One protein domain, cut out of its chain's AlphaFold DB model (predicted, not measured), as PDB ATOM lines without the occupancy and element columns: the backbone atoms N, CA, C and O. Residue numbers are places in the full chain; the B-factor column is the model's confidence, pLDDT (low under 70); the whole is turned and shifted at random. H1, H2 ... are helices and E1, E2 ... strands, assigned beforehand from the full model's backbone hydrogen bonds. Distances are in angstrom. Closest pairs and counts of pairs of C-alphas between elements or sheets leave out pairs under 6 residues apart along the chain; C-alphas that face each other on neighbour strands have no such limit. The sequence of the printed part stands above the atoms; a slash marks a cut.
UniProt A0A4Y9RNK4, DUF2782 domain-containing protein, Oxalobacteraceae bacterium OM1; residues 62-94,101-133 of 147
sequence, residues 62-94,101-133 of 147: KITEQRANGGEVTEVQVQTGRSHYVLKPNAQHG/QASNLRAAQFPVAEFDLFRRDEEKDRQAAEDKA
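AT A GLANCE: This is residues 62 to 94 and 101 to 133 of the 147 residues of the protein "DUF2782 domain-containing protein" of Oxalobacteraceae bacterium OM1 (UniProt A0A4Y9RNK4). A small sheet of three antiparallel strands, folded as two hairpins in a row, lies toward one end, and a single helix, H1, sticks out far from it at the other end on an extended arm. The unnamed stretch of residues 101 to 118 runs past the sheet on the side of E3 and on to H1; residues 114 to 133, of which 119 to 133 belong to H1, stand free. The printed part has 66 residues, with named elements in the order E1, E2, E3, H1, a sheet order of E1 - E2 - E3, and a mixed class of helices and strands. The whole is extended, with a radius of gyration of the C-alphas of 17.4 A, and spans 57 by 25 by 21 A, the free arm and H1 making much of the length.

IN THESE COORDINATES: The printed part begins with strand E1, residues 62 to 67, 16.5 A from first to last C-alpha, starting at C-alpha 62 at (-1.144, -14.156, -5.111). Strand E2, residues 73 to 80, is the longest strand by residues and measures 20.2 A. Strand E3, residues 83 to 87, measures 13.4 A and ends at C-alpha 87 at (10.952, -8.540, -7.224). Helix H1, residues 119 to 133, measures 20.9 A and ends at C-alpha 133 at (-7.811, -39.726, 5.097).

HOW THE PARTS SIT: E1, E2 and E3 form a meander, each strand the antiparallel neighbour of the one before. E1 and E2 are a hairpin with a tight link of 5 residues, and their directions stand at 168 degrees. The C-alphas of Glu 65 and Val 76 face each other at 4.5 A, and N 64 and O 77 are within hydrogen-bond range at 2.9 A. E2 and E3 are a hairpin with a tight link of 2 residues, at 164 degrees. The C-alphas of Gln 79 and His 84 face each other at 4.4 A, and N 87 and O 76 are within hydrogen-bond range at 2.8 A. E2 is the inner strand, and E1 and E3 are edge strands. H1 is not on the sheet, with 0 pairs of C-alphas within 10 A, and it is apart from E1 and E2. In H1 every O i to N i+4 pair is within hydrogen-bond range.

THE WHOLE: The two C-alphas farthest apart are those of Gly 94 and Lys 132, at 58.1 A. Without the residues that stand free, the body of 46 residues spans 36 by 25 by 15 A. Residues 95 to 100 are not printed, and C-alphas 94 and 101 are 9.9 A apart across this cut. The link from E3 to H1 runs across the cut, with 31 residues between them in the chain. The mean pLDDT of the printed part is 81.2, with residues 92 to 94, 101 to 103 and 116 under 70.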
ATOM      1  N   LYS A  62      -1.601 -14.113  -6.501       89.81
ATOM      2  CA  LYS A  62      -1.144 -14.156  -5.111       89.81
ATOM      3  C   LYS A  62       0.139 -13.341  -4.988       89.81
ATOM      4  O   LYS A  62       1.080 -13.558  -5.745       89.81
ATOM      5  N   ILE A  63       0.169 -12.431  -4.022       91.19
ATOM      6  CA  ILE A  63       1.332 -11.593  -3.715       91.19
ATOM      7  C   ILE A  63       1.787 -11.926  -2.297       91.19
ATOM      8  O   ILE A  63       0.967 -12.059  -1.390       91.19
ATOM      9  N   THR A  64       3.086 -12.125  -2.106       93.19
ATOM     10  CA  THR A  64       3.698 -12.373  -0.798       93.19
ATOM     11  C   THR A  64       4.884 -11.439  -0.627       93.19
ATOM     12  O   THR A  64       5.816 -11.468  -1.425       93.19
ATOM     13  N   GLU A  65       4.835 -10.601   0.404       92.12
ATOM     14  CA  GLU A  65       5.906  -9.667   0.749       92.12
ATOM     15  C   GLU A  65       6.717 -10.225   1.915       92.12
ATOM     16  O   GLU A  65       6.172 -10.492   2.986       92.12
ATOM     17  N   GLN A  66       8.022 -10.365   1.717       91.12
ATOM     18  CA  GLN A  66       8.976 -10.644   2.778       91.12
ATOM     19  C   GLN A  66       9.552  -9.332   3.289       91.12
ATOM     20  O   GLN A  66       9.940  -8.465   2.502       91.12
ATOM     21  N   ARG A  67       9.609  -9.186   4.614       91.44
ATOM     22  CA  ARG A  67      10.106  -7.985   5.290       91.44
ATOM     23  C   ARG A  67      11.221  -8.347   6.268       91.44
ATOM     24  O   ARG A  67      11.147  -9.378   6.931       91.44
ATOM     25  N   ALA A  68      12.250  -7.508   6.360       87.38
ATOM     26  CA  ALA A  68      13.309  -7.642   7.357       87.38
ATOM     27  C   ALA A  68      12.823  -7.216   8.754       87.38
ATOM     28  O   ALA A  68      11.793  -6.556   8.896       87.38
ATOM     29  N   ASN A  69      13.623  -7.502   9.788       82.00
ATOM     30  CA  ASN A  69      13.341  -7.143  11.189       82.00
ATOM     31  C   ASN A  69      13.190  -5.622  11.441       82.00
ATOM     32  O   ASN A  69      12.818  -5.224  12.540       82.00
ATOM     33  N   GLY A  70      13.454  -4.778  10.438       81.69
ATOM     34  CA  GLY A  70      13.219  -3.329  10.446       81.69
ATOM     35  C   GLY A  70      11.957  -2.870   9.701       81.69
ATOM     36  O   GLY A  70      11.776  -1.674   9.511       81.69
ATOM     37  N   GLY A  71      11.101  -3.788   9.234       82.44
ATOM     38  CA  GLY A  71       9.862  -3.468   8.511       82.44
ATOM     39  C   GLY A  71      10.031  -3.162   7.017       82.44
ATOM     40  O   GLY A  71       9.032  -3.037   6.311       82.44
ATOM     41  N   GLU A  72      11.268  -3.090   6.522       84.44
ATOM     42  CA  GLU A  72      11.575  -2.912   5.099       84.44
ATOM     43  C   GLU A  72      11.262  -4.184   4.300       84.44
ATOM     44  O   GLU A  72      11.640  -5.285   4.704       84.44
ATOM     45  N   VAL A  73      10.586  -4.035   3.157       85.81
ATOM     46  CA  VAL A  73      10.306  -5.133   2.219       85.81
ATOM     47  C   VAL A  73      11.595  -5.518   1.503       85.81
ATOM     48  O   VAL A  73      12.167  -4.697   0.800       85.81
ATOM     49  N   THR A  74      12.035  -6.766   1.643       91.12
ATOM     50  CA  THR A  74      13.263  -7.288   1.020       91.12
ATOM     51  C   THR A  74      12.989  -8.106  -0.236       91.12
ATOM     52  O   THR A  74      13.845  -8.196  -1.117       91.12
ATOM     53  N   GLU A  75      11.801  -8.697  -0.341       90.81
ATOM     54  CA  GLU A  75      11.416  -9.520  -1.479       90.81
ATOM     55  C   GLU A  75       9.899  -9.508  -1.669       90.81
ATOM     56  O   GLU A  75       9.146  -9.664  -0.712       90.81
ATOM     57  N   VAL A  76       9.440  -9.356  -2.908       92.06
ATOM     58  CA  VAL A  76       8.028  -9.517  -3.269       92.06
ATOM     59  C   VAL A  76       7.912 -10.662  -4.257       92.06
ATOM     60  O   VAL A  76       8.449 -10.599  -5.362       92.06
ATOM     61  N   GLN A  77       7.198 -11.708  -3.866       92.88
ATOM     62  CA  GLN A  77       6.891 -12.848  -4.717       92.88
ATOM     63  C   GLN A  77       5.492 -12.672  -5.294       92.88
ATOM     64  O   GLN A  77       4.523 -12.481  -4.556       92.88
ATOM     65  N   VAL A  78       5.383 -12.757  -6.614       92.69
ATOM     66  CA  VAL A  78       4.110 -12.668  -7.327       92.69
ATOM     67  C   VAL A  78       3.881 -13.974  -8.066       92.69
ATOM     68  O   VAL A  78       4.737 -14.428  -8.824       92.69
ATOM     69  N   GLN A  79       2.724 -14.584  -7.832       91.12
ATOM     70  CA  GLN A  79       2.300 -15.826  -8.465       91.12
ATOM     71  C   GLN A  79       0.992 -15.577  -9.214       91.12
ATOM     72  O   GLN A  79      -0.002 -15.159  -8.617       91.12
ATOM     73  N   THR A  80       0.986 -15.854 -10.516       89.44
ATOM     74  CA  THR A  80      -0.195 -15.729 -11.377       89.44
ATOM     75  C   THR A  80      -0.306 -16.978 -12.241       89.44
ATOM     76  O   THR A  80       0.529 -17.238 -13.110       89.44
ATOM     77  N   GLY A  81      -1.347 -17.776 -12.001       87.31
ATOM     78  CA  GLY A  81      -1.523 -19.060 -12.680       87.31
ATOM     79  C   GLY A  81      -0.342 -20.002 -12.421       87.31
ATOM     80  O   GLY A  81      -0.133 -20.434 -11.294       87.31
ATOM     81  N   ARG A  82       0.426 -20.325 -13.471       83.69
ATOM     82  CA  ARG A  82       1.632 -21.181 -13.399       83.69
ATOM     83  C   ARG A  82       2.944 -20.394 -13.333       83.69
ATOM     84  O   ARG A  82       4.007 -20.992 -13.197       83.69
ATOM     85  N   SER A  83       2.878 -19.076 -13.478       87.12
ATOM     86  CA  SER A  83       4.055 -18.215 -13.499       87.12
ATOM     87  C   SER A  83       4.308 -17.662 -12.106       87.12
ATOM     88  O   SER A  83       3.375 -17.239 -11.422       87.12
ATOM     89  N   HIS A  84       5.574 -17.626 -11.708       91.81
ATOM     90  CA  HIS A  84       5.997 -16.971 -10.482       91.81
ATOM     91  C   HIS A  84       7.253 -16.149 -10.748       91.81
ATOM     92  O   HIS A  84       8.143 -16.582 -11.482       91.81
ATOM     93  N   TYR A  85       7.297 -14.945 -10.192       92.12
ATOM     94  CA  TYR A  85       8.463 -14.083 -10.276       92.12
ATOM     95  C   TYR A  85       8.706 -13.366  -8.956       92.12
ATOM     96  O   TYR A  85       7.813 -13.207  -8.121       92.12
ATOM     97  N   VAL A  86       9.951 -12.945  -8.791       93.38
ATOM     98  CA  VAL A  86      10.460 -12.303  -7.591       93.38
ATOM     99  C   VAL A  86      10.942 -10.903  -7.945       93.38
ATOM    100  O   VAL A  86      11.724 -10.716  -8.882       93.38
ATOM    101  N   LEU A  87      10.483  -9.918  -7.181       92.00
ATOM    102  CA  LEU A  87      10.952  -8.540  -7.224       92.00
ATOM    103  C   LEU A  87      11.795  -8.273  -5.984       92.00
ATOM    104  O   LEU A  87      11.368  -8.528  -4.859       92.00
ATOM    105  N   LYS A  88      12.993  -7.735  -6.203       91.12
ATOM    106  CA  LYS A  88      13.897  -7.317  -5.130       91.12
ATOM    107  C   LYS A  88      14.103  -5.805  -5.203       91.12
ATOM    108  O   LYS A  88      14.308  -5.302  -6.314       91.12
ATOM    109  N   PRO A  89      14.077  -5.085  -4.072       86.94
ATOM    110  CA  PRO A  89      14.409  -3.669  -4.037       86.94
ATOM    111  C   PRO A  89      15.803  -3.404  -4.598       86.94
ATOM    112  O   PRO A  89      16.731  -4.212  -4.460       86.94
ATOM    113  N   ASN A  90      15.961  -2.252  -5.234       82.06
ATOM    114  CA  ASN A  90      17.254  -1.792  -5.697       82.06
ATOM    115  C   ASN A  90      17.944  -0.957  -4.607       82.06
ATOM    116  O   ASN A  90      17.866   0.263  -4.602       82.06
ATOM    117  N   ALA A  91      18.634  -1.620  -3.675       70.50
ATOM    118  CA  ALA A  91      19.386  -0.966  -2.596       70.50
ATOM    119  C   ALA A  91      20.765  -0.424  -3.046       70.50
ATOM    120  O   ALA A  91      21.757  -0.525  -2.316       70.50
ATOM    121  N   GLN A  92      20.878   0.085  -4.279       65.81
ATOM    122  CA  GLN A  92      22.132   0.681  -4.738       65.81
ATOM    123  C   GLN A  92      22.381   2.009  -4.025       65.81
ATOM    124  O   GLN A  92      21.673   2.995  -4.218       65.81
ATOM    125  N   HIS A  93      23.426   2.024  -3.202       59.97
ATOM    126  CA  HIS A  93      23.895   3.225  -2.533       59.97
ATOM    127  C   HIS A  93      24.501   4.168  -3.582       59.97
ATOM    128  O   HIS A  93      25.466   3.803  -4.251       59.97
ATOM    129  N   GLY A  94      23.929   5.366  -3.729       64.69
ATOM    130  CA  GLY A  94      24.443   6.416  -4.618       64.69
ATOM    131  C   GLY A  94      23.755   6.558  -5.980       64.69
ATOM    132  O   GLY A  94      24.216   7.365  -6.778       64.69
ATOM    133  N   GLN A 101      19.904   3.344 -13.542       60.25
ATOM    134  CA  GLN A 101      19.737   2.503 -12.356       60.25
ATOM    135  C   GLN A 101      18.607   3.003 -11.421       60.25
ATOM    136  O   GLN A 101      18.356   2.374 -10.399       60.25
ATOM    137  N   ALA A 102      17.896   4.089 -11.750       58.41
ATOM    138  CA  ALA A 102      16.914   4.763 -10.884       58.41
ATOM    139  C   ALA A 102      15.587   4.002 -10.673       58.41
ATOM    140  O   ALA A 102      14.647   4.536 -10.083       58.41
ATOM    141  N   SER A 103      15.473   2.757 -11.144       68.19
ATOM    142  CA  SER A 103      14.333   1.913 -10.789       68.19
ATOM    143  C   SER A 103      14.447   1.493  -9.324       68.19
ATOM    144  O   SER A 103      15.436   0.872  -8.932       68.19
ATOM    145  N   ASN A 104      13.406   1.777  -8.532       77.19
ATOM    146  CA  ASN A 104      13.293   1.363  -7.124       77.19
ATOM    147  C   ASN A 104      13.335  -0.167  -6.945       77.19
ATOM    148  O   ASN A 104      13.636  -0.670  -5.864       77.19
ATOM    149  N   LEU A 105      13.028  -0.916  -8.007       80.69
ATOM    150  CA  LEU A 105      13.030  -2.373  -8.039       80.69
ATOM    151  C   LEU A 105      14.022  -2.864  -9.092       80.69
ATOM    152  O   LEU A 105      14.109  -2.313 -10.193       80.69
ATOM    153  N   ARG A 106      14.740  -3.941  -8.775       85.81
ATOM    154  CA  ARG A 106      15.499  -4.694  -9.775       85.81
ATOM    155  C   ARG A 106      14.543  -5.339 -10.781       85.81
ATOM    156  O   ARG A 106      13.357  -5.522 -10.501       85.81
ATOM    157  N   ALA A 107      15.082  -5.722 -11.938       87.00
ATOM    158  CA  ALA A 107      14.340  -6.498 -12.926       87.00
ATOM    159  C   ALA A 107      13.741  -7.770 -12.301       87.00
ATOM    160  O   ALA A 107      14.338  -8.376 -11.403       87.00
ATOM    161  N   ALA A 108      12.562  -8.162 -12.787       91.12
ATOM    162  CA  ALA A 108      11.873  -9.360 -12.329       91.12
ATOM    163  C   ALA A 108      12.739 -10.605 -12.559       91.12
ATOM    164  O   ALA A 108      13.284 -10.809 -13.644       91.12
ATOM    165  N   GLN A 109      12.852 -11.437 -11.527       91.56
ATOM    166  CA  GLN A 109      13.580 -12.700 -11.579       91.56
ATOM    167  C   GLN A 109      12.577 -13.849 -11.632       91.56
ATOM    168  O   GLN A 109      11.676 -13.914 -10.800       91.56
ATOM    169  N   PHE A 110      12.741 -14.754 -12.594       91.81
ATOM    170  CA  PHE A 110      11.946 -15.976 -12.698       91.81
ATOM    171  C   PHE A 110      12.739 -17.111 -12.061       91.81
ATOM    172  O   PHE A 110      13.780 -17.485 -12.613       91.81
ATOM    173  N   PRO A 111      12.312 -17.644 -10.905       85.31
ATOM    174  CA  PRO A 111      13.006 -18.772 -10.319       85.31
ATOM    175  C   PRO A 111      12.850 -19.966 -11.257       85.31
ATOM    176  O   PRO A 111      11.742 -20.335 -11.654       85.31
ATOM    177  N   VAL A 112      13.980 -20.541 -11.656       85.31
ATOM    178  CA  VAL A 112      13.991 -21.782 -12.425       85.31
ATOM    179  C   VAL A 112      13.682 -22.892 -11.434       85.31
ATOM    180  O   VAL A 112      14.389 -23.043 -10.442       85.31
ATOM    181  N   ALA A 113      12.600 -23.630 -11.673       75.88
ATOM    182  CA  ALA A 113      12.250 -24.759 -10.828       75.88
ATOM    183  C   ALA A 113      13.411 -25.763 -10.818       75.88
ATOM    184  O   ALA A 113      13.870 -26.208 -11.872       75.88
ATOM    185  N   GLU A 114      13.884 -26.105  -9.626       77.81
ATOM    186  CA  GLU A 114      14.838 -27.188  -9.445       77.81
ATOM    187  C   GLU A 114      14.094 -28.511  -9.657       77.81
ATOM    188  O   GLU A 114      13.054 -28.767  -9.046       77.81
ATOM    189  N   PHE A 115      14.589 -29.346 -10.570       74.94
ATOM    190  CA  PHE A 115      14.017 -30.667 -10.813       74.94
ATOM    191  C   PHE A 115      14.501 -31.625  -9.722       74.94
ATOM    192  O   PHE A 115      15.487 -32.335  -9.903       74.94
ATOM    193  N   ASP A 116      13.813 -31.637  -8.584       69.38
ATOM    194  CA  ASP A 116      14.041 -32.646  -7.553       69.38
ATOM    195  C   ASP A 116      13.230 -33.906  -7.890       69.38
ATOM    196  O   ASP A 116      12.017 -33.983  -7.672       69.38
ATOM    197  N   LEU A 117      13.905 -34.892  -8.486       72.69
ATOM    198  CA  LEU A 117      13.298 -36.170  -8.863       72.69
ATOM    199  C   LEU A 117      12.892 -37.018  -7.649       72.69
ATOM    200  O   LEU A 117      12.107 -37.945  -7.823       72.69
ATOM    201  N   PHE A 118      13.386 -36.703  -6.448       73.38
ATOM    202  CA  PHE A 118      13.182 -37.511  -5.246       73.38
ATOM    203  C   PHE A 118      12.049 -36.980  -4.353       73.38
ATOM    204  O   PHE A 118      11.371 -37.766  -3.700       73.38
ATOM    205  N   ARG A 119      11.751 -35.673  -4.385       70.94
ATOM    206  CA  ARG A 119      10.617 -35.082  -3.630       70.94
ATOM    207  C   ARG A 119       9.241 -35.381  -4.215       70.94
ATOM    208  O   ARG A 119       8.229 -35.267  -3.526       70.94
ATOM    209  N   ARG A 120       9.181 -35.756  -5.494       70.81
ATOM    210  CA  ARG A 120       7.914 -36.076  -6.165       70.81
ATOM    211  C   ARG A 120       7.219 -37.278  -5.533       70.81
ATOM    212  O   ARG A 120       5.992 -37.296  -5.463       70.81
ATOM    213  N   ASP A 121       7.998 -38.259  -5.091       73.56
ATOM    214  CA  ASP A 121       7.469 -39.449  -4.434       73.56
ATOM    215  C   ASP A 121       6.925 -39.097  -3.043       73.56
ATOM    216  O   ASP A 121       5.810 -39.490  -2.716       73.56
ATOM    217  N   GLU A 122       7.607 -38.227  -2.292       73.69
ATOM    218  CA  GLU A 122       7.139 -37.739  -0.984       73.69
ATOM    219  C   GLU A 122       5.832 -36.935  -1.081       73.69
ATOM    220  O   GLU A 122       4.920 -37.112  -0.271       73.69
ATOM    221  N   GLU A 123       5.699 -36.062  -2.083       75.88
ATOM    222  CA  GLU A 123       4.455 -35.321  -2.314       75.88
ATOM    223  C   GLU A 123       3.321 -36.236  -2.773       75.88
ATOM    224  O   GLU A 123       2.182 -36.062  -2.343       75.88
ATOM    225  N   LYS A 124       3.622 -37.234  -3.610       76.75
ATOM    226  CA  LYS A 124       2.651 -38.238  -4.055       76.75
ATOM    227  C   LYS A 124       2.183 -39.110  -2.893       76.75
ATOM    228  O   LYS A 124       0.991 -39.401  -2.805       76.75
ATOM    229  N   ASP A 125       3.083 -39.464  -1.985       77.44
ATOM    230  CA  ASP A 125       2.774 -40.226  -0.778       77.44
ATOM    231  C   ASP A 125       1.967 -39.389   0.220       77.44
ATOM    232  O   ASP A 125       0.990 -39.885   0.787       77.44
ATOM    233  N   ARG A 126       2.283 -38.095   0.376       77.56
ATOM    234  CA  ARG A 126       1.479 -37.159   1.180       77.56
ATOM    235  C   ARG A 126       0.077 -36.984   0.599       77.56
ATOM    236  O   ARG A 126      -0.899 -37.073   1.336       77.56
ATOM    237  N   GLN A 127      -0.034 -36.803  -0.716       74.38
ATOM    238  CA  GLN A 127      -1.319 -36.679  -1.404       74.38
ATOM    239  C   GLN A 127      -2.138 -37.973  -1.286       74.38
ATOM    240  O   GLN A 127      -3.333 -37.927  -1.010       74.38
ATOM    241  N   ALA A 128      -1.494 -39.139  -1.412       75.50
ATOM    242  CA  ALA A 128      -2.136 -40.437  -1.224       75.50
ATOM    243  C   ALA A 128      -2.591 -40.663   0.228       75.50
ATOM    244  O   ALA A 128      -3.626 -41.295   0.456       75.50
ATOM    245  N   ALA A 129      -1.849 -40.153   1.214       76.56
ATOM    246  CA  ALA A 129      -2.247 -40.178   2.618       76.56
ATOM    247  C   ALA A 129      -3.446 -39.254   2.892       76.56
ATOM    248  O   ALA A 129      -4.380 -39.661   3.584       76.56
ATOM    249  N   GLU A 130      -3.466 -38.055   2.306       73.88
ATOM    250  CA  GLU A 130      -4.587 -37.112   2.392       73.88
ATOM    251  C   GLU A 130      -5.852 -37.654   1.710       73.88
ATOM    252  O   GLU A 130      -6.938 -37.583   2.282       73.88
ATOM    253  N   ASP A 131      -5.724 -38.279   0.538       73.38
ATOM    254  CA  ASP A 131      -6.850 -38.887  -0.179       73.38
ATOM    255  C   ASP A 131      -7.412 -40.115   0.560       73.38
ATOM    256  O   ASP A 131      -8.631 -40.306   0.607       73.38
ATOM    257  N   LYS A 132      -6.546 -40.912   1.207       70.62
ATOM    258  CA  LYS A 132      -6.963 -42.000   2.112       70.62
ATOM    259  C   LYS A 132      -7.673 -41.463   3.356       70.62
ATOM    260  O   LYS A 132      -8.688 -42.031   3.752       70.62
ATOM    261  N   ALA A 133      -7.176 -40.378   3.950       72.12
ATOM    262  CA  ALA A 133      -7.811 -39.726   5.097       72.12
ATOM    263  C   ALA A 133      -9.163 -39.087   4.728       72.12
ATOM    264  O   ALA A 133     -10.087 -39.086   5.538       72.12
TER     265      ALA A 133